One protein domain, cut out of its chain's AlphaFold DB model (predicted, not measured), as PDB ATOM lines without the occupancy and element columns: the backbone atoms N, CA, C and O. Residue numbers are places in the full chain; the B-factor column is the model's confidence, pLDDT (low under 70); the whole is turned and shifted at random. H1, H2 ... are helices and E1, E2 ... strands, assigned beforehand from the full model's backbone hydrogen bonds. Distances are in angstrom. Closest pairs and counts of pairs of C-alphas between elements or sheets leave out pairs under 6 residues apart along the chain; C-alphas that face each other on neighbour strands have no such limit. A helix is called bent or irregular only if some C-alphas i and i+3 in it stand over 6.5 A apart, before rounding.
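What this domain is: This is residues 4 to 198 of the 206 residues of the protein "PUD1_2 domain-containing protein" of Enteroscipio rubneri (UniProt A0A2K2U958). One sheet of nine strands is folded back on itself into a flattened, nearly closed barrel, with E9 as the hinge between two leaves and edge strands E3 and E4 coming close together. Five helices gather at one end of the long axis, where H4 slants over part of the sheet. The printed part has 195 residues, in the order E1 E2 E3 E4 E5 E6 H1 H2 H3 H4 H5 E7 E8 E9, of the class mixed, helices and strands. The mixed sheet runs E3 E2 E5 E6 E9 E8 E7 E1 E4. The whole is compact, with a radius of gyration of the C-alphas of 17.5 A, and spans 59 by 39 by 22 A, only just elongated.

Where its parts are: E1, residues 4 to 13, begins at C-alpha 4 (151.122, 167.791, 157.855) and is 29.3 A long. E2 is residues 19 to 28, 25.6 A, E3 34 to 42, 22.6 A, E4 51 to 57, E5 66 to 75, 30.3 A, and E6 81 to 86. H1 is residues 90 to 100, H2 102 to 108, H3 112 to 115, H4 121 to 137, 23.6 A, and H5 140 to 143. E7 is residues 170 to 176, E8 179 to 184, and E9 187 to 197, 32.3 A, ending at C-alpha 197 (172.481, 193.911, 137.063).

How they stand to each other: In this twisted folded sheet, one sheet bent back on itself, the leaf E3 E2 E5 E6 faces the leaf E8 E7 E1 E4. E1 is antiparallel to E4 (N 5 and O 55, 2.8 A) and parallel to E7 (N 12 and O 173, 2.8 A). E7 E8 E9 form a meander, each strand the antiparallel neighbour of the one before, with N 180 and O 191 at 2.8 A. E9 is staggered: residues 187 to 192 pair with E8 and 193 to 197 with E6 (N 194 and O 85, 2.8 A). The closest C-alphas of E3 and E4, Asp 35 and Val 53, are 6.1 A apart. H4 is on the sheet at a height of 10.2 A, over E6, E9 and, only just, E5, slantwise at 54 degrees to E6 on the local plane. H1 and H5 only graze the sheet; H2 and H3 are not on it. H3 touches residues 124 to 128 of H4, with the C-alphas of Leu 115 and Ser 124 closest at 5.4 A. H1 and H2 only just touch, with 3 pairs of C-alphas within 8 A, and only at the corner; the closest, Val 98 and Ile 106, are 6.3 A apart. In H1, H2 and H4 every O i to N i+4 pair is within hydrogen-bond range; H3 and H5 are too short for such a pair.

The domain as a whole: The C-alphas farthest apart, of Ala 119 and Val 163, are 60.8 A apart. The printed part has no cut. The link from H5 to E7, residues 144 to 169, is long; its residues 150 to 151 pair antiparallel with residues 67 to 68 of E5. The mean pLDDT of the printed part is 71.8, and 84 residues are under 70, among them residues 87 to 148.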
ATOM      1  N   PRO A   4     149.839 167.156 158.109       86.38
ATOM      2  CA  PRO A   4     151.122 167.791 157.855       86.38
ATOM      3  C   PRO A   4     152.068 166.819 157.152       86.38
ATOM      4  O   PRO A   4     152.119 165.631 157.471       86.38
ATOM      5  N   GLN A   5     152.819 167.348 156.198       88.25
ATOM      6  CA  GLN A   5     153.756 166.625 155.357       88.25
ATOM      7  C   GLN A   5     155.068 167.407 155.243       88.25
ATOM      8  O   GLN A   5     155.152 168.602 155.541       88.25
ATOM      9  N   VAL A   6     156.109 166.716 154.794       89.81
ATOM     10  CA  VAL A   6     157.414 167.307 154.493       89.81
ATOM     11  C   VAL A   6     157.806 166.879 153.092       89.81
ATOM     12  O   VAL A   6     157.632 165.713 152.770       89.81
ATOM     13  N   ALA A   7     158.353 167.773 152.273       90.88
ATOM     14  CA  ALA A   7     158.942 167.425 150.980       90.88
ATOM     15  C   ALA A   7     160.445 167.718 150.983       90.88
ATOM     16  O   ALA A   7     160.896 168.684 151.605       90.88
ATOM     17  N   ARG A   8     161.225 166.887 150.280       92.81
ATOM     18  CA  ARG A   8     162.649 167.143 150.024       92.81
ATOM     19  C   ARG A   8     162.795 167.950 148.749       92.81
ATOM     20  O   ARG A   8     162.228 167.582 147.728       92.81
ATOM     21  N   VAL A   9     163.591 169.006 148.812       93.62
ATOM     22  CA  VAL A   9     163.813 169.939 147.713       93.62
ATOM     23  C   VAL A   9     165.298 170.028 147.400       93.62
ATOM     24  O   VAL A   9     166.117 170.162 148.315       93.62
ATOM     25  N   ALA A  10     165.636 169.988 146.115       94.81
ATOM     26  CA  ALA A  10     166.967 170.286 145.600       94.81
ATOM     27  C   ALA A  10     166.895 171.311 144.467       94.81
ATOM     28  O   ALA A  10     165.897 171.393 143.747       94.81
ATOM     29  N   ILE A  11     167.979 172.060 144.290       95.50
ATOM     30  CA  ILE A  11     168.145 173.016 143.198       95.50
ATOM     31  C   ILE A  11     169.105 172.425 142.172       95.50
ATOM     32  O   ILE A  11     170.147 171.888 142.541       95.50
ATOM     33  N   VAL A  12     168.771 172.538 140.891       96.06
ATOM     34  CA  VAL A  12     169.639 172.164 139.770       96.06
ATOM     35  C   VAL A  12     170.016 173.432 139.015       96.06
ATOM     36  O   VAL A  12     169.146 174.118 138.469       96.06
ATOM     37  N   ASN A  13     171.308 173.756 138.991       95.25
ATOM     38  CA  ASN A  13     171.804 174.945 138.307       95.25
ATOM     39  C   ASN A  13     172.147 174.640 136.844       95.25
ATOM     40  O   ASN A  13     173.238 174.173 136.548       95.25
ATOM     41  N   ASN A  14     171.263 175.000 135.919       94.81
ATOM     42  CA  ASN A  14     171.491 174.931 134.472       94.81
ATOM     43  C   ASN A  14     171.657 176.328 133.846       94.81
ATOM     44  O   ASN A  14     171.393 176.518 132.663       94.81
ATOM     45  N   THR A  15     172.078 177.333 134.621       88.19
ATOM     46  CA  THR A  15     172.224 178.712 134.112       88.19
ATOM     47  C   THR A  15     173.511 178.946 133.325       88.19
ATOM     48  O   THR A  15     173.660 179.990 132.698       88.19
ATOM     49  N   GLY A  16     174.458 178.005 133.372       89.31
ATOM     50  CA  GLY A  16     175.797 178.171 132.799       89.31
ATOM     51  C   GLY A  16     176.733 179.054 133.634       89.31
ATOM     52  O   GLY A  16     177.924 179.104 133.341       89.31
ATOM     53  N   ALA A  17     176.233 179.694 134.696       89.19
ATOM     54  CA  ALA A  17     177.007 180.497 135.637       89.19
ATOM     55  C   ALA A  17     176.916 179.915 137.051       89.19
ATOM     56  O   ALA A  17     175.941 179.255 137.413       89.19
ATOM     57  N   ARG A  18     177.952 180.134 137.864       91.81
ATOM     58  CA  ARG A  18     177.916 179.760 139.279       91.81
ATOM     59  C   ARG A  18     176.862 180.602 139.992       91.81
ATOM     60  O   ARG A  18     176.876 181.824 139.865       91.81
ATOM     61  N   MET A  19     175.984 179.949 140.746       91.50
ATOM     62  CA  MET A  19     175.072 180.643 141.647       91.50
ATOM     63  C   MET A  19     175.714 180.812 143.017       91.50
ATOM     64  O   MET A  19     176.335 179.880 143.527       91.50
ATOM     65  N   GLU A  20     175.496 181.962 143.633       87.62
ATOM     66  CA  GLU A  20     175.909 182.284 144.995       87.62
ATOM     67  C   GLU A  20     174.713 182.784 145.803       87.62
ATOM     68  O   GLU A  20     173.763 183.331 145.239       87.62
ATOM     69  N   GLN A  21     174.761 182.604 147.126       84.44
ATOM     70  CA  GLN A  21     173.700 183.034 148.048       84.44
ATOM     71  C   GLN A  21     172.310 182.597 147.565       84.44
ATOM     72  O   GLN A  21     171.389 183.401 147.443       84.44
ATOM     73  N   VAL A  22     172.171 181.315 147.236       87.00
ATOM     74  CA  VAL A  22     170.933 180.762 146.687       87.00
ATOM     75  C   VAL A  22     169.922 180.616 147.812       87.00
ATOM     76  O   VAL A  22     170.165 179.871 148.760       87.00
ATOM     77  N   VAL A  23     168.785 181.297 147.720       87.38
ATOM     78  CA  VAL A  23     167.730 181.276 148.734       87.38
ATOM     79  C   VAL A  23     166.409 180.868 148.101       87.38
ATOM     80  O   VAL A  23     165.863 181.570 147.256       87.38
ATOM     81  N   LEU A  24     165.866 179.736 148.542       88.56
ATOM     82  CA  LEU A  24     164.520 179.294 148.207       88.56
ATOM     83  C   LEU A  24     163.591 179.574 149.385       88.56
ATOM     84  O   LEU A  24     163.796 179.069 150.490       88.56
ATOM     85  N   THR A  25     162.565 180.371 149.134       86.94
ATOM     86  CA  THR A  25     161.494 180.678 150.077       86.94
ATOM     87  C   THR A  25     160.255 179.891 149.680       86.94
ATOM     88  O   THR A  25     159.786 179.999 148.544       86.94
ATOM     89  N   HIS A  26     159.718 179.119 150.618       88.50
ATOM     90  CA  HIS A  26     158.479 178.366 150.463       88.50
ATOM     91  C   HIS A  26     157.466 178.796 151.522       88.50
ATOM     92  O   HIS A  26     157.802 178.968 152.698       88.50
ATOM     93  N   ARG A  27     156.221 179.000 151.093       85.56
ATOM     94  CA  ARG A  27     155.100 179.340 151.968       85.56
ATOM     95  C   ARG A  27     153.899 178.472 151.625       85.56
ATOM     96  O   ARG A  27     153.440 178.474 150.488       85.56
ATOM     97  N   PHE A  28     153.361 177.789 152.629       84.56
ATOM     98  CA  PHE A  28     152.153 176.981 152.497       84.56
ATOM     99  C   PHE A  28     150.911 177.753 152.969       84.56
ATOM    100  O   PHE A  28     150.828 178.174 154.128       84.56
ATOM    101  N   GLY A  29     149.934 177.921 152.078       77.69
ATOM    102  CA  GLY A  29     148.670 178.602 152.354       77.69
ATOM    103  C   GLY A  29     148.855 180.031 152.874       77.69
ATOM    104  O   GLY A  29     149.770 180.751 152.472       77.69
ATOM    105  N   ASP A  30     147.976 180.433 153.791       70.69
ATOM    106  CA  ASP A  30     148.068 181.706 154.522       70.69
ATOM    107  C   ASP A  30     148.832 181.587 155.851       70.69
ATOM    108  O   ASP A  30     148.777 182.488 156.683       70.69
ATOM    109  N   SER A  31     149.582 180.498 156.047       65.94
ATOM    110  CA  SER A  31     150.390 180.300 157.250       65.94
ATOM    111  C   SER A  31     151.421 181.420 157.432       65.94
ATOM    112  O   SER A  31     152.012 181.910 156.462       65.94
ATOM    113  N   ASP A  32     151.667 181.785 158.693       63.28
ATOM    114  CA  ASP A  32     152.776 182.659 159.102       63.28
ATOM    115  C   ASP A  32     154.130 181.928 159.053       63.28
ATOM    116  O   ASP A  32     155.195 182.550 159.098       63.28
ATOM    117  N   ALA A  33     154.110 180.594 158.966       68.38
ATOM    118  CA  ALA A  33     155.314 179.789 158.838       68.38
ATOM    119  C   ALA A  33     155.828 179.824 157.392       68.38
ATOM    120  O   ALA A  33     155.185 179.319 156.474       68.38
ATOM    121  N   VAL A  34     157.020 180.397 157.220       77.94
ATOM    122  CA  VAL A  34     157.748 180.462 155.950       77.94
ATOM    123  C   VAL A  34     159.032 179.649 156.084       77.94
ATOM    124  O   VAL A  34     159.826 179.892 156.999       77.94
ATOM    125  N   ASP A  35     159.240 178.704 155.174       83.69
ATOM    126  CA  ASP A  35     160.477 177.938 155.080       83.69
ATOM    127  C   ASP A  35     161.481 178.689 154.203       83.69
ATOM    128  O   ASP A  35     161.174 179.103 153.087       83.69
ATOM    129  N   ILE A  36     162.695 178.891 154.724       83.50
ATOM    130  CA  ILE A  36     163.785 179.565 154.010       83.50
ATOM    131  C   ILE A  36     164.975 178.623 153.948       83.50
ATOM    132  O   ILE A  36     165.576 178.281 154.968       83.50
ATOM    133  N   LEU A  37     165.315 178.215 152.733       86.25
ATOM    134  CA  LEU A  37     166.364 177.253 152.442       86.25
ATOM    135  C   LEU A  37     167.505 177.968 151.723       86.25
ATOM    136  O   LEU A  37     167.281 178.598 150.699       86.25
ATOM    137  N   MET A  38     168.721 177.879 152.264       86.19
ATOM    138  CA  MET A  38     169.879 178.617 151.739       86.19
ATOM    139  C   MET A  38     171.004 177.688 151.283       86.19
ATOM    140  O   MET A  38     171.333 176.752 152.003       86.19
ATOM    141  N   TRP A  39     171.643 177.955 150.153       89.19
ATOM    142  CA  TRP A  39     172.882 177.299 149.734       89.19
ATOM    143  C   TRP A  39     173.918 178.369 149.409       89.19
ATOM    144  O   TRP A  39     173.619 179.320 148.690       89.19
ATOM    145  N   ASP A  40     175.131 178.210 149.936       85.56
ATOM    146  CA  ASP A  40     176.176 179.230 149.792       85.56
ATOM    147  C   ASP A  40     176.574 179.419 148.328       85.56
ATOM    148  O   ASP A  40     176.709 180.544 147.852       85.56
ATOM    149  N   GLN A  41     176.714 178.303 147.611       90.00
ATOM    150  CA  GLN A  41     177.103 178.267 146.209       90.00
ATOM    151  C   GLN A  41     176.566 177.011 145.517       90.00
ATOM    152  O   GLN A  41     176.390 175.966 146.152       90.00
ATOM    153  N   LEU A  42     176.349 177.106 144.207       92.75
ATOM    154  CA  LEU A  42     175.980 175.980 143.357       92.75
ATOM    155  C   LEU A  42     176.629 176.132 141.979       92.75
ATOM    156  O   LEU A  42     176.315 177.061 141.229       92.75
ATOM    157  N   ASP A  43     177.541 175.222 141.645       94.31
ATOM    158  CA  ASP A  43     178.268 175.257 140.374       94.31
ATOM    159  C   ASP A  43     177.359 174.889 139.180       94.31
ATOM    160  O   ASP A  43     176.346 174.201 139.359       94.31
ATOM    161  N   PRO A  44     177.679 175.349 137.955       94.94
ATOM    162  CA  PRO A  44     176.907 175.007 136.761       94.94
ATOM    163  C   PRO A  44     176.830 173.494 136.526       94.94
ATOM    164  O   PRO A  44     177.822 172.781 136.652       94.94
ATOM    165  N   GLY A  45     175.653 173.008 136.140       93.50
ATOM    166  CA  GLY A  45     175.357 171.597 135.891       93.50
ATOM    167  C   GLY A  45     175.211 170.740 137.153       93.50
ATOM    168  O   GLY A  45     175.016 169.530 137.036       93.50
ATOM    169  N   VAL A  46     175.307 171.328 138.351       93.56
ATOM    170  CA  VAL A  46     175.293 170.592 139.623       93.56
ATOM    171  C   VAL A  46     173.928 170.689 140.308       93.56
ATOM    172  O   VAL A  46     173.257 171.725 140.284       93.56
ATOM    173  N   GLN A  47     173.527 169.585 140.946       95.00
ATOM    174  CA  GLN A  47     172.398 169.531 141.873       95.00
ATOM    175  C   GLN A  47     172.878 169.803 143.307       95.00
ATOM    176  O   GLN A  47     173.887 169.258 143.753       95.00
ATOM    177  N   SER A  48     172.138 170.623 144.048       94.38
ATOM    178  CA  SER A  48     172.430 170.947 145.441       94.38
ATOM    179  C   SER A  48     172.187 169.762 146.384       94.38
ATOM    180  O   SER A  48     171.483 168.803 146.062       94.38
ATOM    181  N   SER A  49     172.681 169.869 147.621       92.81
ATOM    182  CA  SER A  49     172.177 169.031 148.714       92.81
ATOM    183  C   SER A  49     170.678 169.275 148.929       92.81
ATOM    184  O   SER A  49     170.184 170.387 148.713       92.81
ATOM    185  N   THR A  50     169.948 168.246 149.364       92.06
ATOM    186  CA  THR A  50     168.509 168.375 149.628       92.06
ATOM    187  C   THR A  50     168.228 169.053 150.956       92.06
ATOM    188  O   THR A  50     168.890 168.754 151.954       92.06
ATOM    189  N   LYS A  51     167.170 169.856 151.000       92.38
ATOM    190  CA  LYS A  51     166.601 170.431 152.225       92.38
ATOM    191  C   LYS A  51     165.100 170.161 152.295       92.38
ATOM    192  O   LYS A  51     164.519 169.703 151.321       92.38
ATOM    193  N   ASN A  52     164.486 170.409 153.447       91.44
ATOM    194  CA  ASN A  52     163.090 170.057 153.694       91.44
ATOM    195  C   ASN A  52     162.197 171.298 153.722       91.44
ATOM    196  O   ASN A  52     162.569 172.289 154.346       91.44
ATOM    197  N   VAL A  53     161.012 171.199 153.122       90.06
ATOM    198  CA  VAL A  53     159.914 172.166 153.280       90.06
ATOM    199  C   VAL A  53     158.689 171.491 153.877       90.06
ATOM    200  O   VAL A  53     158.515 170.276 153.734       90.06
ATOM    201  N   ARG A  54     157.843 172.263 154.550       88.62
ATOM    202  CA  ARG A  54     156.635 171.788 155.224       88.62
ATOM    203  C   ARG A  54     155.403 172.205 154.440       88.62
ATOM    204  O   ARG A  54     155.246 173.370 154.104       88.62
ATOM    205  N   PHE A  55     154.496 171.265 154.230       88.56
ATOM    206  CA  PHE A  55     153.201 171.511 153.599       88.56
ATOM    207  C   PHE A  55     152.120 170.692 154.305       88.56
ATOM    208  O   PHE A  55     152.418 169.931 155.232       88.56
ATOM    209  N   ALA A  56     150.861 170.840 153.911       86.88
ATOM    210  CA  ALA A  56     149.798 169.985 154.419       86.88
ATOM    211  C   ALA A  56     148.861 169.524 153.306       86.88
ATOM    212  O   ALA A  56     148.723 170.159 152.267       86.88
ATOM    213  N   THR A  57     148.220 168.383 153.539       85.62
ATOM    214  CA  THR A  57     147.282 167.758 152.599       85.62
ATOM    215  C   THR A  57     145.981 167.416 153.308       85.62
ATOM    216  O   THR A  57     145.983 167.054 154.485       85.62
ATOM    217  N   GLY A  58     144.858 167.475 152.598       78.88
ATOM    218  CA  GLY A  58     143.557 167.097 153.143       78.88
ATOM    219  C   GLY A  58     142.413 167.906 152.543       78.88
ATOM    220  O   GLY A  58     142.620 168.913 151.880       78.88
ATOM    221  N   PHE A  59     141.178 167.476 152.805       63.88
ATOM    222  CA  PHE A  59     139.963 168.033 152.191       63.88
ATOM    223  C   PHE A  59     139.708 169.529 152.484       63.88
ATOM    224  O   PHE A  59     138.986 170.172 151.735       63.88
ATOM    225  N   GLY A  60     140.283 170.081 153.560       58.62
ATOM    226  CA  GLY A  60     140.195 171.512 153.900       58.62
ATOM    227  C   GLY A  60     141.402 172.345 153.457       58.62
ATOM    228  O   GLY A  60     141.359 173.562 153.560       58.62
ATOM    229  N   ASP A  61     142.458 171.694 152.966       60.44
ATOM    230  CA  ASP A  61     143.689 172.333 152.490       60.44
ATOM    231  C   ASP A  61     143.754 172.399 150.965       60.44
ATOM    232  O   ASP A  61     144.687 172.964 150.416       60.44
ATOM    233  N   THR A  62     142.745 171.882 150.260       54.00
ATOM    234  CA  THR A  62     142.610 172.007 148.799       54.00
ATOM    235  C   THR A  62     142.524 173.462 148.326       54.00
ATOM    236  O   THR A  62     142.673 173.725 147.137       54.00
ATOM    237  N   THR A  63     142.294 174.405 149.244       55.41
ATOM    238  CA  THR A  63     142.322 175.854 149.002       55.41
ATOM    239  C   THR A  63     143.626 176.524 149.451       55.41
ATOM    240  O   THR A  63     143.806 177.715 149.193       55.41
ATOM    241  N   ASN A  64     144.514 175.798 150.140       65.44
ATOM    242  CA  ASN A  64     145.831 176.265 150.565       65.44
ATOM    243  C   ASN A  64     146.861 175.844 149.517       65.44
ATOM    244  O   ASN A  64     147.011 174.667 149.224       65.44
ATOM    245  N   TYR A  65     147.561 176.826 148.957       80.88
ATOM    246  CA  TYR A  65     148.527 176.607 147.886       80.88
ATOM    247  C   TYR A  65     149.960 176.720 148.396       80.88
ATOM    248  O   TYR A  65     150.239 177.485 149.321       80.88
ATOM    249  N   ASP A  66     150.867 175.993 147.759       86.62
ATOM    250  CA  ASP A  66     152.306 176.106 147.956       86.62
ATOM    251  C   ASP A  66     152.890 177.198 147.046       86.62
ATOM    252  O   ASP A  66     152.785 177.143 145.816       86.62
ATOM    253  N   TRP A  67     153.521 178.191 147.667       87.88
ATOM    254  CA  TRP A  67     154.083 179.376 147.025       87.88
ATOM    255  C   TRP A  67     155.606 179.365 147.114       87.88
ATOM    256  O   TRP A  67     156.168 179.213 148.199       87.88
ATOM    257  N   TRP A  68     156.275 179.575 145.983       88.69
ATOM    258  CA  TRP A  68     157.718 179.411 145.830       88.69
ATOM    259  C   TRP A  68     158.379 180.656 145.247       88.69
ATOM    260  O   TRP A  68     157.920 181.209 144.247       88.69
ATOM    261  N   LEU A  69     159.491 181.066 145.846       85.88
ATOM    262  CA  LEU A  69     160.348 182.140 145.356       85.88
ATOM    263  C   LEU A  69     161.802 181.711 145.493       85.88
ATOM    264  O   LEU A  69     162.258 181.410 146.594       85.88
ATOM    265  N   LEU A  70     162.538 181.724 144.390       87.19
ATOM    266  CA  LEU A  70     163.968 181.483 144.367       87.19
ATOM    267  C   LEU A  70     164.712 182.780 144.054       87.19
ATOM    268  O   LEU A  70     164.395 183.451 143.074       87.19
ATOM    269  N   THR A  71     165.728 183.094 144.849       84.56
ATOM    270  CA  THR A  71     166.635 184.222 144.632       84.56
ATOM    271  C   THR A  71     168.078 183.740 144.674       84.56
ATOM    272  O   THR A  71     168.410 182.797 145.393       84.56
ATOM    273  N   TRP A  72     168.945 184.328 143.858       86.25
ATOM    274  CA  TRP A  72     170.368 183.983 143.832       86.25
ATOM    275  C   TRP A  72     171.187 185.107 143.211       86.25
ATOM    276  O   TRP A  72     170.644 186.051 142.629       86.25
ATOM    277  N   LYS A  73     172.506 184.989 143.321       84.19
ATOM    278  CA  LYS A  73     173.479 185.880 142.693       84.19
ATOM    279  C   LYS A  73     174.317 185.127 141.676       84.19
ATOM    280  O   LYS A  73     174.574 183.938 141.845       84.19
ATOM    281  N   THR A  74     174.740 185.813 140.628       85.25
ATOM    282  CA  THR A  74     175.799 185.356 139.720       85.25
ATOM    283  C   THR A  74     176.800 186.486 139.503       85.25
ATOM    284  O   THR A  74     176.580 187.612 139.950       85.25
ATOM    285  N   HIS A  75     177.904 186.192 138.821       79.50
ATOM    286  CA  HIS A  75     178.841 187.206 138.354       79.50
ATOM    287  C   HIS A  75     178.811 187.284 136.830       79.50
ATOM    288  O   HIS A  75     178.816 186.251 136.154       79.50
ATOM    289  N   ASN A  76     178.797 188.499 136.283       74.12
ATOM    290  CA  ASN A  76     178.959 188.698 134.843       74.12
ATOM    291  C   ASN A  76     180.439 188.551 134.421       74.12
ATOM    292  O   ASN A  76     181.330 188.349 135.247       74.12
ATOM    293  N   ALA A  77     180.721 188.681 133.120       70.75
ATOM    294  CA  ALA A  77     182.085 188.592 132.583       70.75
ATOM    295  C   ALA A  77     183.049 189.673 133.124       70.75
ATOM    296  O   ALA A  77     184.261 189.501 133.046       70.75
ATOM    297  N   ALA A  78     182.519 190.767 133.680       70.31
ATOM    298  CA  ALA A  78     183.273 191.828 134.346       70.31
ATOM    299  C   ALA A  78     183.395 191.613 135.870       70.31
ATOM    300  O   ALA A  78     183.839 192.511 136.580       70.31
ATOM    301  N   HIS A  79     183.024 190.429 136.376       67.12
ATOM    302  CA  HIS A  79     182.977 190.068 137.797       67.12
ATOM    303  C   HIS A  79     182.005 190.899 138.652       67.12
ATOM    304  O   HIS A  79     182.047 190.824 139.881       67.12
ATOM    305  N   GLU A  80     181.083 191.636 138.040       69.69
ATOM    306  CA  GLU A  80     180.060 192.382 138.770       69.69
ATOM    307  C   GLU A  80     178.957 191.442 139.262       69.69
ATOM    308  O   GLU A  80     178.586 190.489 138.570       69.69
ATOM    309  N   VAL A  81     178.428 191.725 140.454       70.44
ATOM    310  CA  VAL A  81     177.344 190.949 141.063       70.44
ATOM    311  C   VAL A  81     176.035 191.227 140.330       70.44
ATOM    312  O   VAL A  81     175.590 192.369 140.211       70.44
ATOM    313  N   VAL A  82     175.387 190.160 139.887       73.00
ATOM    314  CA  VAL A  82     174.070 190.183 139.257       73.00
ATOM    315  C   VAL A  82     173.096 189.453 140.171       73.00
ATOM    316  O   VAL A  82     173.335 188.307 140.547       73.00
ATOM    317  N   GLU A  83     172.002 190.110 140.545       78.06
ATOM    318  CA  GLU A  83     170.958 189.514 141.377       78.06
ATOM    319  C   GLU A  83     169.824 188.972 140.507       78.06
ATOM    320  O   GLU A  83     169.449 189.554 139.485       78.06
ATOM    321  N   HIS A  84     169.252 187.852 140.927       79.69
ATOM    322  CA  HIS A  84     168.180 187.178 140.212       79.69
ATOM    323  C   HIS A  84     167.054 186.782 141.165       79.69
ATOM    324  O   HIS A  84     167.298 186.427 142.322       79.69
ATOM    325  N   ALA A  85     165.826 186.792 140.651       78.31
ATOM    326  CA  ALA A  85     164.651 186.274 141.343       78.31
ATOM    327  C   ALA A  85     163.689 185.584 140.366       78.31
ATOM    328  O   ALA A  85     163.491 186.046 139.239       78.31
ATOM    329  N   SER A  86     163.058 184.495 140.800       75.81
ATOM    330  CA  SER A  86     161.934 183.881 140.088       75.81
ATOM    331  C   SER A  86     160.642 184.683 140.293       75.81
ATOM    332  O   SER A  86     160.435 185.226 141.370       75.81
ATOM    333  N   ALA A  87     159.778 184.707 139.280       63.00
ATOM    334  CA  ALA A  87     158.518 185.451 139.173       63.00
ATOM    335  C   ALA A  87     157.603 185.587 140.424       63.00
ATOM    336  O   ALA A  87     157.585 184.697 141.279       63.00
ATOM    337  N   PRO A  88     156.707 186.614 140.408       54.75
ATOM    338  CA  PRO A  88     156.629 187.715 139.448       54.75
ATOM    339  C   PRO A  88     157.783 188.682 139.657       54.75
ATOM    340  O   PRO A  88     158.490 188.613 140.654       54.75
ATOM    341  N   SER A  89     157.987 189.549 138.667       54.84
ATOM    342  CA  SER A  89     159.170 190.393 138.581       54.84
ATOM    343  C   SER A  89     159.520 191.051 139.916       54.84
ATOM    344  O   SER A  89     158.652 191.446 140.698       54.84
ATOM    345  N   VAL A  90     160.816 191.229 140.140       54.09
ATOM    346  CA  VAL A  90     161.355 192.020 141.250       54.09
ATOM    347  C   VAL A  90     160.597 193.350 141.435       54.09
ATOM    348  O   VAL A  90     160.368 193.785 142.560       54.09
ATOM    349  N   PHE A  91     160.130 193.967 140.344       49.84
ATOM    350  CA  PHE A  91     159.343 195.202 140.368       49.84
ATOM    351  C   PHE A  91     157.954 195.037 140.994       49.84
ATOM    352  O   PHE A  91     157.507 195.932 141.707       49.84
ATOM    353  N   ASN A  92     157.295 193.892 140.799       54.31
ATOM    354  CA  ASN A  92     156.031 193.586 141.467       54.31
ATOM    355  C   ASN A  92     156.244 193.339 142.964       54.31
ATOM    356  O   ASN A  92     155.445 193.804 143.768       54.31
ATOM    357  N   MET A  93     157.343 192.680 143.357       55.12
ATOM    358  CA  MET A  93     157.695 192.506 144.774       55.12
ATOM    359  C   MET A  93     157.971 193.846 145.472       55.12
ATOM    360  O   MET A  93     157.521 194.062 146.597       55.12
ATOM    361  N   VAL A  94     158.695 194.751 144.806       53.69
ATOM    362  CA  VAL A  94     158.972 196.104 145.312       53.69
ATOM    363  C   VAL A  94     157.687 196.931 145.378       53.69
ATOM    364  O   VAL A  94     157.432 197.562 146.402       53.69
ATOM    365  N   GLY A  95     156.849 196.887 144.339       48.97
ATOM    366  CA  GLY A  95     155.546 197.555 144.319       48.97
ATOM    367  C   GLY A  95     154.624 197.075 145.442       48.97
ATOM    368  O   GLY A  95     154.112 197.892 146.204       48.97
ATOM    369  N   ASP A  96     154.479 195.761 145.613       49.22
ATOM    370  CA  ASP A  96     153.657 195.168 146.672       49.22
ATOM    371  C   ASP A  96     154.199 195.498 148.072       49.22
ATOM    372  O   ASP A  96     153.419 195.788 148.976       49.22
ATOM    373  N   TYR A  97     155.520 195.508 148.280       49.78
ATOM    374  CA  TYR A  97     156.107 195.883 149.572       49.78
ATOM    375  C   TYR A  97     155.891 197.367 149.914       49.78
ATOM    376  O   TYR A  97     155.558 197.691 151.055       49.78
ATOM    377  N   VAL A  98     156.028 198.264 148.931       48.69
ATOM    378  CA  VAL A  98     155.750 199.701 149.105       48.69
ATOM    379  C   VAL A  98     154.268 199.938 149.405       48.69
ATOM    380  O   VAL A  98     153.944 200.737 150.282       48.69
ATOM    381  N   ILE A  99     153.363 199.220 148.733       46.00
ATOM    382  CA  ILE A  99     151.912 199.357 148.929       46.00
ATOM    383  C   ILE A  99     151.458 198.768 150.274       46.00
ATOM    384  O   ILE A  99     150.642 199.378 150.961       46.00
ATOM    385  N   MET A 100     151.969 197.601 150.677       44.47
ATOM    386  CA  MET A 100     151.533 196.930 151.911       44.47
ATOM    387  C   MET A 100     152.113 197.541 153.190       44.47
ATOM    388  O   MET A 100     151.591 197.294 154.275       44.47
ATOM    389  N   GLY A 101     153.214 198.281 153.093       44.16
ATOM    390  CA  GLY A 101     154.003 198.648 154.260       44.16
ATOM    391  C   GLY A 101     153.812 200.064 154.811       44.16
ATOM    392  O   GLY A 101     154.410 200.375 155.842       44.16
ATOM    393  N   GLY A 102     153.001 200.915 154.171       42.41
ATOM    394  CA  GLY A 102     152.784 202.299 154.619       42.41
ATOM    395  C   GLY A 102     154.088 203.104 154.793       42.41
ATOM    396  O   GLY A 102     155.157 202.702 154.330       42.41
ATOM    397  N   GLU A 103     154.019 204.253 155.474       38.44
ATOM    398  CA  GLU A 103     155.169 205.160 155.683       38.44
ATOM    399  C   GLU A 103     156.391 204.471 156.340       38.44
ATOM    400  O   GLU A 103     157.538 204.820 156.044       38.44
ATOM    401  N   ASP A 104     156.178 203.422 157.141       40.91
ATOM    402  CA  ASP A 104     157.243 202.691 157.840       40.91
ATOM    403  C   ASP A 104     158.064 201.764 156.924       40.91
ATOM    404  O   ASP A 104     159.287 201.656 157.080       40.91
ATOM    405  N   ALA A 105     157.455 201.132 155.916       42.50
ATOM    406  CA  ALA A 105     158.203 200.365 154.913       42.50
ATOM    407  C   ALA A 105     158.982 201.271 153.955       42.50
ATOM    408  O   ALA A 105     160.112 200.955 153.582       42.50
ATOM    409  N   ILE A 106     158.432 202.444 153.639       40.31
ATOM    410  CA  ILE A 106     159.129 203.488 152.876       40.31
ATOM    411  C   ILE A 106     160.365 203.978 153.656       40.31
ATOM    412  O   ILE A 106     161.419 204.220 153.066       40.31
ATOM    413  N   SER A 107     160.290 204.038 154.991       41.34
ATOM    414  CA  SER A 107     161.416 204.429 155.855       41.34
ATOM    415  C   SER A 107     162.537 203.377 155.957       41.34
ATOM    416  O   SER A 107     163.709 203.732 156.117       41.34
ATOM    417  N   SER A 108     162.209 202.086 155.832       40.97
ATOM    418  CA  SER A 108     163.196 200.990 155.769       40.97
ATOM    419  C   SER A 108     163.789 200.800 154.365       40.97
ATOM    420  O   SER A 108     164.843 200.180 154.214       40.97
ATOM    421  N   LEU A 109     163.163 201.439 153.373       43.41
ATOM    422  CA  LEU A 109     163.583 201.588 151.982       43.41
ATOM    423  C   LEU A 109     164.105 202.997 151.642       43.41
ATOM    424  O   LEU A 109     164.053 203.393 150.477       43.41
ATOM    425  N   LYS A 110     164.594 203.777 152.622       39.16
ATOM    426  CA  LYS A 110     165.205 205.106 152.384       39.16
ATOM    427  C   LYS A 110     166.131 205.063 151.150       39.16
ATOM    428  O   LYS A 110     167.187 204.445 151.213       39.16
ATOM    429  N   GLY A 111     165.678 205.673 150.047       40.03
ATOM    430  CA  GLY A 111     166.275 205.589 148.700       40.03
ATOM    431  C   GLY A 111     165.247 205.361 147.576       40.03
ATOM    432  O   GLY A 111     165.425 205.819 146.453       40.03
ATOM    433  N   VAL A 112     164.094 204.750 147.865       39.25
ATOM    434  CA  VAL A 112     163.096 204.412 146.827       39.25
ATOM    435  C   VAL A 112     162.403 205.611 146.151       39.25
ATOM    436  O   VAL A 112     162.141 205.527 144.957       39.25
ATOM    437  N   PRO A 113     162.155 206.775 146.779       35.69
ATOM    438  CA  PRO A 113     161.671 207.942 146.029       35.69
ATOM    439  C   PRO A 113     162.664 208.431 144.950       35.69
ATOM    440  O   PRO A 113     162.250 209.043 143.965       35.69
ATOM    441  N   ALA A 114     163.959 208.112 145.083       37.72
ATOM    442  CA  ALA A 114     164.991 208.384 144.079       37.72
ATOM    443  C   ALA A 114     165.067 207.317 142.962       37.72
ATOM    444  O   ALA A 114     165.803 207.493 141.993       37.72
ATOM    445  N   LEU A 115     164.271 206.240 143.037       38.91
ATOM    446  CA  LEU A 115     164.129 205.256 141.950       38.91
ATOM    447  C   LEU A 115     163.361 205.772 140.743       38.91
ATOM    448  O   LEU A 115     163.504 205.246 139.643       38.91
ATOM    449  N   ILE A 116     162.525 206.782 140.965       34.69
ATOM    450  CA  ILE A 116     161.644 207.365 139.949       34.69
ATOM    451  C   ILE A 116     162.115 208.785 139.584       34.69
ATOM    452  O   ILE A 116     161.765 209.309 138.530       34.69
ATOM    453  N   SER A 117     162.953 209.404 140.427       36.03
ATOM    454  CA  SER A 117     163.555 210.716 140.182       36.03
ATOM    455  C   SER A 117     164.911 210.565 139.487       36.03
ATOM    456  O   SER A 117     165.944 210.312 140.106       36.03
ATOM    457  N   SER A 118     164.889 210.705 138.165       35.88
ATOM    458  CA  SER A 118     165.973 210.450 137.211       35.88
ATOM    459  C   SER A 118     167.106 211.495 137.203       35.88
ATOM    460  O   SER A 118     167.532 211.924 136.130       35.88
ATOM    461  N   ALA A 119     167.599 211.942 138.359       40.72
ATOM    462  CA  ALA A 119     168.678 212.939 138.402       40.72
ATOM    463  C   ALA A 119     170.087 212.329 138.247       40.72
ATOM    464  O   ALA A 119     170.982 213.000 137.741       40.72
ATOM    465  N   ASP A 120     170.288 211.069 138.653       41.69
ATOM    466  CA  ASP A 120     171.577 210.371 138.549       41.69
ATOM    467  C   ASP A 120     171.350 208.839 138.469       41.69
ATOM    468  O   ASP A 120     171.116 208.185 139.493       41.69
ATOM    469  N   PRO A 121     171.336 208.242 137.259       37.38
ATOM    470  CA  PRO A 121     170.881 206.865 137.046       37.38
ATOM    471  C   PRO A 121     171.763 205.810 137.732       37.38
ATOM    472  O   PRO A 121     171.284 204.727 138.063       37.38
ATOM    473  N   VAL A 122     173.033 206.127 138.001       37.16
ATOM    474  CA  VAL A 122     173.985 205.196 138.629       37.16
ATOM    475  C   VAL A 122     173.733 205.068 140.134       37.16
ATOM    476  O   VAL A 122     173.684 203.958 140.662       37.16
ATOM    477  N   LYS A 123     173.500 206.188 140.831       39.94
ATOM    478  CA  LYS A 123     173.162 206.171 142.265       39.94
ATOM    479  C   LYS A 123     171.821 205.492 142.515       39.94
ATOM    480  O   LYS A 123     171.738 204.624 143.382       39.94
ATOM    481  N   SER A 124     170.828 205.806 141.683       43.38
ATOM    482  CA  SER A 124     169.498 205.190 141.713       43.38
ATOM    483  C   SER A 124     169.564 203.658 141.586       43.38
ATOM    484  O   SER A 124     168.950 202.941 142.376       43.38
ATOM    485  N   ALA A 125     170.397 203.136 140.675       40.25
ATOM    486  CA  ALA A 125     170.599 201.697 140.503       40.25
ATOM    487  C   ALA A 125     171.294 201.026 141.706       40.25
ATOM    488  O   ALA A 125     170.929 199.914 142.088       40.25
ATOM    489  N   SER A 126     172.265 201.698 142.334       45.00
ATOM    490  CA  SER A 126     172.978 201.163 143.507       45.00
ATOM    491  C   SER A 126     172.112 201.114 144.774       45.00
ATOM    492  O   SER A 126     172.140 200.126 145.511       45.00
ATOM    493  N   GLU A 127     171.284 202.139 145.006       50.56
ATOM    494  CA  GLU A 127     170.348 202.192 146.135       50.56
ATOM    495  C   GLU A 127     169.204 201.190 145.953       50.56
ATOM    496  O   GLU A 127     168.814 200.513 146.908       50.56
ATOM    497  N   PHE A 128     168.727 201.020 144.714       49.22
ATOM    498  CA  PHE A 128     167.793 199.955 144.356       49.22
ATOM    499  C   PHE A 128     168.372 198.574 144.613       49.22
ATOM    500  O   PHE A 128     167.704 197.746 145.225       49.22
ATOM    501  N   GLY A 129     169.620 198.357 144.196       51.16
ATOM    502  CA  GLY A 129     170.357 197.132 144.458       51.16
ATOM    503  C   GLY A 129     170.403 196.819 145.951       51.16
ATOM    504  O   GLY A 129     169.956 195.761 146.365       51.16
ATOM    505  N   GLY A 130     170.823 197.771 146.790       54.94
ATOM    506  CA  GLY A 130     170.898 197.565 148.244       54.94
ATOM    507  C   GLY A 130     169.541 197.329 148.928       54.94
ATOM    508  O   GLY A 130     169.441 196.522 149.859       54.94
ATOM    509  N   ALA A 131     168.483 198.010 148.480       53.66
ATOM    510  CA  ALA A 131     167.114 197.796 148.948       53.66
ATOM    511  C   ALA A 131     166.578 196.419 148.536       53.66
ATOM    512  O   ALA A 131     165.963 195.717 149.343       53.66
ATOM    513  N   LEU A 132     166.867 196.007 147.305       56.22
ATOM    514  CA  LEU A 132     166.493 194.710 146.778       56.22
ATOM    515  C   LEU A 132     167.252 193.581 147.466       56.22
ATOM    516  O   LEU A 132     166.631 192.595 147.858       56.22
ATOM    517  N   THR A 133     168.550 193.748 147.721       59.00
ATOM    518  CA  THR A 133     169.333 192.769 148.471       59.00
ATOM    519  C   THR A 133     168.698 192.528 149.845       59.00
ATOM    520  O   THR A 133     168.560 191.389 150.287       59.00
ATOM    521  N   LYS A 134     168.237 193.585 150.529       60.44
ATOM    522  CA  LYS A 134     167.502 193.452 151.800       60.44
ATOM    523  C   LYS A 134     166.126 192.809 151.621       60.44
ATOM    524  O   LYS A 134     165.707 192.034 152.482       60.44
ATOM    525  N   LEU A 135     165.434 193.104 150.522       59.56
ATOM    526  CA  LEU A 135     164.128 192.532 150.213       59.56
ATOM    527  C   LEU A 135     164.212 191.013 149.973       59.56
ATOM    528  O   LEU A 135     163.494 190.241 150.610       59.56
ATOM    529  N   LEU A 136     165.134 190.600 149.104       61.03
ATOM    530  CA  LEU A 136     165.327 189.223 148.650       61.03
ATOM    531  C   LEU A 136     166.107 188.363 149.652       61.03
ATOM    532  O   LEU A 136     165.790 187.188 149.813       61.03
ATOM    533  N   PHE A 137     167.098 188.935 150.343       60.28
ATOM    534  CA  PHE A 137     168.035 188.179 151.188       60.28
ATOM    535  C   PHE A 137     168.030 188.608 152.668       60.28
ATOM    536  O   PHE A 137     168.537 187.885 153.521       60.28
ATOM    537  N   GLY A 138     167.424 189.750 153.014       55.22
ATOM    538  CA  GLY A 138     167.393 190.309 154.378       55.22
ATOM    539  C   GLY A 138     166.178 189.915 155.229       55.22
ATOM    540  O   GLY A 138     165.919 190.541 156.255       55.22
ATOM    541  N   GLY A 139     165.398 188.910 154.816       51.41
ATOM    542  CA  GLY A 139     164.239 188.406 155.571       51.41
ATOM    543  C   GLY A 139     162.925 189.166 155.347       51.41
ATOM    544  O   GLY A 139     161.888 188.758 155.872       51.41
ATOM    545  N   ILE A 140     162.938 190.220 154.528       53.88
ATOM    546  CA  ILE A 140     161.743 190.968 154.116       53.88
ATOM    547  C   ILE A 140     160.853 190.148 153.170       53.88
ATOM    548  O   ILE A 140     159.640 190.328 153.212       53.88
ATOM    549  N   ALA A 141     161.397 189.187 152.412       51.53
ATOM    550  CA  ALA A 141     160.621 188.236 151.606       51.53
ATOM    551  C   ALA A 141     159.484 187.545 152.395       51.53
ATOM    552  O   ALA A 141     158.446 187.220 151.827       51.53
ATOM    553  N   ARG A 142     159.620 187.411 153.726       53.94
ATOM    554  CA  ARG A 142     158.570 186.900 154.633       53.94
ATOM    555  C   ARG A 142     157.325 187.795 154.717       53.94
ATOM    556  O   ARG A 142     156.272 187.329 155.132       53.94
ATOM    557  N   LYS A 143     157.459 189.078 154.376       53.06
ATOM    558  CA  LYS A 143     156.413 190.114 154.425       53.06
ATOM    559  C   LYS A 143     155.822 190.430 153.049       53.06
ATOM    560  O   LYS A 143     154.933 191.269 152.959       53.06
ATOM    561  N   VAL A 144     156.328 189.808 151.983       54.47
ATOM    562  CA  VAL A 144     155.852 190.044 150.616       54.47
ATOM    563  C   VAL A 144     154.592 189.208 150.361       54.47
ATOM    564  O   VAL A 144     154.427 188.110 150.893       54.47
ATOM    565  N   SER A 145     153.672 189.758 149.569       61.00
ATOM    566  CA  SER A 145     152.408 189.123 149.203       61.00
ATOM    567  C   SER A 145     152.673 187.796 148.493       61.00
ATOM    568  O   SER A 145     153.549 187.719 147.636       61.00
ATOM    569  N   LYS A 146     151.870 186.761 148.778       66.56
ATOM    570  CA  LYS A 146     151.942 185.461 148.081       66.56
ATOM    571  C   LYS A 146     151.732 185.575 146.566       66.56
ATOM    572  O   LYS A 146     152.219 184.742 145.817       66.56
ATOM    573  N   LYS A 147     151.089 186.658 146.098       64.62
ATOM    574  CA  LYS A 147     150.979 186.990 144.665       64.62
ATOM    575  C   LYS A 147     152.341 187.173 144.000       64.62
ATOM    576  O   LYS A 147     152.429 187.048 142.784       64.62
ATOM    577  N   ALA A 148     153.368 187.471 144.795       64.81
ATOM    578  CA  ALA A 148     154.734 187.648 144.355       64.81
ATOM    579  C   ALA A 148     155.560 186.343 144.330       64.81
ATOM    580  O   ALA A 148     156.779 186.385 144.201       64.81
ATOM    581  N   PHE A 149     154.903 185.191 144.446       78.00
ATOM    582  CA  PHE A 149     155.524 183.875 144.425       78.00
ATOM    583  C   PHE A 149     154.912 183.041 143.301       78.00
ATOM    584  O   PHE A 149     153.765 183.247 142.893       78.00
ATOM    585  N   LYS A 150     155.655 182.044 142.828       85.81
ATOM    586  CA  LYS A 150     155.126 181.042 141.913       85.81
ATOM    587  C   LYS A 150     154.336 179.988 142.683       85.81
ATOM    588  O   LYS A 150     154.875 179.323 143.560       85.81
ATOM    589  N   GLU A 151     153.082 179.785 142.301       88.06
ATOM    590  CA  GLU A 151     152.286 178.656 142.779       88.06
ATOM    591  C   GLU A 151     152.797 177.330 142.186       88.06
ATOM    592  O   GLU A 151     152.980 177.219 140.966       88.06
ATOM    593  N   HIS A 152     153.016 176.331 143.040       89.56
ATOM    594  CA  HIS A 152     153.262 174.942 142.648       89.56
ATOM    595  C   HIS A 152     152.826 174.008 143.780       89.56
ATOM    596  O   HIS A 152     153.569 173.828 144.741       89.56
ATOM    597  N   MET A 153     151.625 173.444 143.646       89.38
ATOM    598  CA  MET A 153     150.971 172.616 144.662       89.38
ATOM    599  C   MET A 153     151.719 171.307 144.929       89.38
ATOM    600  O   MET A 153     151.996 170.554 143.995       89.38
ATOM    601  N   LEU A 154     151.950 171.005 146.205       89.81
ATOM    602  CA  LEU A 154     152.407 169.702 146.666       89.81
ATOM    603  C   LEU A 154     151.226 168.843 147.131       89.81
ATOM    604  O   LEU A 154     150.238 169.305 147.698       89.81
ATOM    605  N   THR A 155     151.340 167.543 146.912       88.81
ATOM    606  CA  THR A 155     150.353 166.530 147.282       88.81
ATOM    607  C   THR A 155     151.008 165.449 148.133       88.81
ATOM    608  O   THR A 155     152.223 165.415 148.323       88.81
ATOM    609  N   SER A 156     150.217 164.499 148.625       88.19
ATOM    610  CA  SER A 156     150.744 163.364 149.389       88.19
ATOM    611  C   SER A 156     151.737 162.508 148.594       88.19
ATOM    612  O   SER A 156     152.554 161.824 149.204       88.19
ATOM    613  N   ALA A 157     151.715 162.569 147.257       87.75
ATOM    614  CA  ALA A 157     152.685 161.890 146.400       87.75
ATOM    615  C   ALA A 157     154.093 162.501 146.478       87.75
ATOM    616  O   ALA A 157     155.056 161.832 146.116       87.75
ATOM    617  N   ASP A 158     154.220 163.739 146.961       89.25
ATOM    618  CA  ASP A 158     155.491 164.464 147.088       89.25
ATOM    619  C   ASP A 158     156.068 164.373 148.511       89.25
ATOM    620  O   ASP A 158     157.168 164.861 148.784       89.25
ATOM    621  N   ALA A 159     155.322 163.753 149.431       88.50
ATOM    622  CA  ALA A 159     155.713 163.625 150.822       88.50
ATOM    623  C   ALA A 159     156.948 162.725 150.971       88.50
ATOM    624  O   ALA A 159     156.987 161.564 150.555       88.50
ATOM    625  N   TYR A 160     157.966 163.266 151.629       85.25
ATOM    626  CA  TYR A 160     159.158 162.552 152.031       85.25
ATOM    627  C   TYR A 160     158.822 161.524 153.111       85.25
ATOM    628  O   TYR A 160     158.399 161.859 154.218       85.25
ATOM    629  N   ASN A 161     159.090 160.257 152.804       74.06
ATOM    630  CA  ASN A 161     159.000 159.179 153.772       74.06
ATOM    631  C   ASN A 161     160.308 159.074 154.573       74.06
ATOM    632  O   ASN A 161     161.313 158.552 154.086       74.06
ATOM    633  N   SER A 162     160.286 159.538 155.823       65.06
ATOM    634  CA  SER A 162     161.435 159.488 156.737       65.06
ATOM    635  C   SER A 162     161.843 158.072 157.156       65.06
ATOM    636  O   SER A 162     162.943 157.895 157.676       65.06
ATOM    637  N   VAL A 163     160.996 157.068 156.911       63.50
ATOM    638  CA  VAL A 163     161.238 155.657 157.254       63.50
ATOM    639  C   VAL A 163     162.119 154.957 156.206       63.50
ATOM    640  O   VAL A 163     162.747 153.947 156.511       63.50
ATOM    641  N   ALA A 164     162.237 155.513 154.994       59.06
ATOM    642  CA  ALA A 164     163.128 155.027 153.936       59.06
ATOM    643  C   ALA A 164     164.045 156.158 153.413       59.06
ATOM    644  O   ALA A 164     163.860 156.650 152.292       59.06
ATOM    645  N   PRO A 165     165.035 156.601 154.214       52.94
ATOM    646  CA  PRO A 165     165.958 157.667 153.835       52.94
ATOM    647  C   PRO A 165     166.844 157.214 152.664       52.94
ATOM    648  O   PRO A 165     167.843 156.530 152.845       52.94
ATOM    649  N   GLY A 166     166.447 157.575 151.443       54.69
ATOM    650  CA  GLY A 166     167.187 157.264 150.214       54.69
ATOM    651  C   GLY A 166     166.321 156.976 148.985       54.69
ATOM    652  O   GLY A 166     166.826 157.064 147.874       54.69
ATOM    653  N   ALA A 167     165.025 156.693 149.164       53.28
ATOM    654  CA  ALA A 167     164.118 156.284 148.081       53.28
ATOM    655  C   ALA A 167     162.795 157.076 148.070       53.28
ATOM    656  O   ALA A 167     161.729 156.526 147.810       53.28
ATOM    657  N   GLY A 168     162.858 158.366 148.413       59.84
ATOM    658  CA  GLY A 168     161.697 159.255 148.435       59.84
ATOM    659  C   GLY A 168     161.665 160.203 147.233       59.84
ATOM    660  O   GLY A 168     162.729 160.522 146.696       59.84
ATOM    661  N   PRO A 169     160.475 160.674 146.828       77.62
ATOM    662  CA  PRO A 169     160.348 161.696 145.801       77.62
ATOM    663  C   PRO A 169     161.069 162.983 146.219       77.62
ATOM    664  O   PRO A 169     161.075 163.367 147.390       77.62
ATOM    665  N   GLU A 170     161.691 163.639 145.245       88.12
ATOM    666  CA  GLU A 170     162.386 164.911 145.418       88.12
ATOM    667  C   GLU A 170     161.735 165.953 144.514       88.12
ATOM    668  O   GLU A 170     161.544 165.720 143.319       88.12
ATOM    669  N   VAL A 171     161.419 167.108 145.091       92.88
ATOM    670  CA  VAL A 171     161.023 168.300 144.349       92.88
ATOM    671  C   VAL A 171     162.288 168.935 143.784       92.88
ATOM    672  O   VAL A 171     163.170 169.378 144.525       92.88
ATOM    673  N   LYS A 172     162.389 168.983 142.461       95.00
ATOM    674  CA  LYS A 172     163.530 169.563 141.753       95.00
ATOM    675  C   LYS A 172     163.193 170.959 141.269       95.00
ATOM    676  O   LYS A 172     162.298 171.131 140.446       95.00
ATOM    677  N   VAL A 173     163.954 171.942 141.731       94.75
ATOM    678  CA  VAL A 173     163.907 173.322 141.243       94.75
ATOM    679  C   VAL A 173     165.061 173.518 140.267       94.75
ATOM    680  O   VAL A 173     166.206 173.714 140.662       94.75
ATOM    681  N   THR A 174     164.778 173.417 138.975       95.00
ATOM    682  CA  THR A 174     165.774 173.590 137.910       95.00
ATOM    683  C   THR A 174     165.743 175.018 137.399       95.00
ATOM    684  O   THR A 174     164.678 175.516 137.041       95.00
ATOM    685  N   VAL A 175     166.900 175.669 137.318       92.31
ATOM    686  CA  VAL A 175     167.011 177.038 136.799       92.31
ATOM    687  C   VAL A 175     167.891 177.042 135.562       92.31
ATOM    688  O   VAL A 175     169.032 176.596 135.626       92.31
ATOM    689  N   GLY A 176     167.389 177.563 134.448       87.69
ATOM    690  CA  GLY A 176     168.129 177.654 133.191       87.69
ATOM    691  C   GLY A 176     167.396 178.517 132.170       87.69
ATOM    692  O   GLY A 176     166.178 178.667 132.249       87.69
ATOM    693  N   GLU A 177     168.143 179.117 131.239       79.31
ATOM    694  CA  GLU A 177     167.590 179.905 130.120       79.31
ATOM    695  C   GLU A 177     166.606 181.013 130.552       79.31
ATOM    696  O   GLU A 177     165.620 181.295 129.879       79.31
ATOM    697  N   GLY A 178     166.843 181.637 131.713       81.44
ATOM    698  CA  GLY A 178     165.952 182.674 132.245       81.44
ATOM    699  C   GLY A 178     164.625 182.143 132.796       81.44
ATOM    700  O   GLY A 178     163.697 182.920 132.983       81.44
ATOM    701  N   THR A 179     164.527 180.845 133.089       87.12
ATOM    702  CA  THR A 179     163.336 180.221 133.672       87.12
ATOM    703  C   THR A 179     163.674 179.377 134.897       87.12
ATOM    704  O   THR A 179     164.761 178.806 135.015       87.12
ATOM    705  N   MET A 180     162.717 179.292 135.816       91.81
ATOM    706  CA  MET A 180     162.681 178.354 136.927       91.81
ATOM    707  C   MET A 180     161.600 177.316 136.634       91.81
ATOM    708  O   MET A 180     160.440 177.658 136.405       91.81
ATOM    709  N   THR A 181     161.969 176.042 136.677       94.19
ATOM    710  CA  THR A 181     161.054 174.905 136.560       94.19
ATOM    711  C   THR A 181     161.042 174.136 137.873       94.19
ATOM    712  O   THR A 181     162.088 173.675 138.323       94.19
ATOM    713  N   ILE A 182     159.868 173.985 138.478       94.19
ATOM    714  CA  ILE A 182     159.653 173.140 139.654       94.19
ATOM    715  C   ILE A 182     159.018 171.841 139.170       94.19
ATOM    716  O   ILE A 182     157.961 171.881 138.538       94.19
ATOM    717  N   THR A 183     159.660 170.710 139.443       94.88
ATOM    718  CA  THR A 183     159.185 169.373 139.077       94.88
ATOM    719  C   THR A 183     159.062 168.508 140.322       94.88
ATOM    720  O   THR A 183     160.011 168.370 141.090       94.88
ATOM    721  N   SER A 184     157.902 167.891 140.483       92.00
ATOM    722  CA  SER A 184     157.535 166.983 141.563       92.00
ATOM    723  C   SER A 184     156.737 165.804 140.974       92.00
ATOM    724  O   SER A 184     156.276 165.884 139.830       92.00
ATOM    725  N   PRO A 185     156.546 164.697 141.707       89.62
ATOM    726  CA  PRO A 185     155.573 163.672 141.326       89.62
ATOM    727  C   PRO A 185     154.170 164.210 141.012       89.62
ATOM    728  O   PRO A 185     153.505 163.675 140.126       89.62
ATOM    729  N   SER A 186     153.714 165.251 141.714       86.38
ATOM    730  CA  SER A 186     152.397 165.858 141.486       86.38
ATOM    731  C   SER A 186     152.298 166.729 140.240       86.38
ATOM    732  O   SER A 186     151.186 166.986 139.773       86.38
ATOM    733  N   GLY A 187     153.416 167.166 139.661       90.44
ATOM    734  CA  GLY A 187     153.384 167.911 138.414       90.44
ATOM    735  C   GLY A 187     154.633 168.725 138.128       90.44
ATOM    736  O   GLY A 187     155.708 168.552 138.694       90.44
ATOM    737  N   THR A 188     154.502 169.634 137.171       93.88
ATOM    738  CA  THR A 188     155.573 170.556 136.804       93.88
ATOM    739  C   THR A 188     155.009 171.949 136.609       93.88
ATOM    740  O   THR A 188     153.943 172.134 136.022       93.88
ATOM    741  N   SER A 189     155.725 172.950 137.104       90.94
ATOM    742  CA  SER A 189     155.354 174.355 136.984       90.94
ATOM    743  C   SER A 189     156.557 175.179 136.556       90.94
ATOM    744  O   SER A 189     157.689 174.869 136.911       90.94
ATOM    745  N   LYS A 190     156.307 176.237 135.783       91.00
ATOM    746  CA  LYS A 190     157.347 177.142 135.285       91.00
ATOM    747  C   LYS A 190     157.079 178.581 135.705       91.00
ATOM    748  O   LYS A 190     155.918 178.998 135.801       91.00
ATOM    749  N   ALA A 191     158.152 179.313 135.946       84.31
ATOM    750  CA  ALA A 191     158.176 180.738 136.221       84.31
ATOM    751  C   ALA A 191     159.338 181.373 135.462       84.31
ATOM    752  O   ALA A 191     160.415 180.786 135.381       84.31
ATOM    753  N   ASP A 192     159.133 182.581 134.956       82.94
ATOM    754  CA  ASP A 192     160.222 183.363 134.387       82.94
ATOM    755  C   ASP A 192     161.134 183.881 135.501       82.94
ATOM    756  O   ASP A 192     160.698 184.162 136.623       82.94
ATOM    757  N   CYS A 193     162.415 184.017 135.190       79.69
ATOM    758  CA  CYS A 193     163.411 184.592 136.075       79.69
ATOM    759  C   CYS A 193     163.708 186.016 135.622       79.69
ATOM    760  O   CYS A 193     164.017 186.270 134.459       79.69
ATOM    761  N   THR A 194     163.634 186.952 136.558       71.75
ATOM    762  CA  THR A 194     164.053 188.331 136.325       71.75
ATOM    763  C   THR A 194     165.496 188.491 136.780       71.75
ATOM    764  O   THR A 194     165.870 188.029 137.858       71.75
ATOM    765  N   THR A 195     166.291 189.166 135.958       69.50
ATOM    766  CA  THR A 195     167.691 189.491 136.238       69.50
ATOM    767  C   THR A 195     167.821 190.987 136.472       69.50
ATOM    768  O   THR A 195     167.306 191.779 135.681       69.50
ATOM    769  N   LEU A 196     168.540 191.370 137.523       63.47
ATOM    770  CA  LEU A 196     168.933 192.744 137.786       63.47
ATOM    771  C   LEU A 196     170.459 192.826 137.887       63.47
ATOM    772  O   LEU A 196     171.070 192.274 138.799       63.47
ATOM    773  N   ALA A 197     171.077 193.543 136.952       58.78
ATOM    774  CA  ALA A 197     172.481 193.911 137.063       58.78
ATOM    775  C   ALA A 197     172.602 195.116 138.005       58.78
ATOM    776  O   ALA A 197     172.014 196.165 137.736       58.78
ATOM    777  N   ILE A 198     173.350 194.968 139.100       52.41
ATOM    778  CA  ILE A 198     173.722 196.095 139.957       52.41
ATOM    779  C   ILE A 198     175.100 196.557 139.463       52.41
ATOM    780  O   ILE A 198     176.054 195.787 139.587       52.41
TER     781      ILE A 198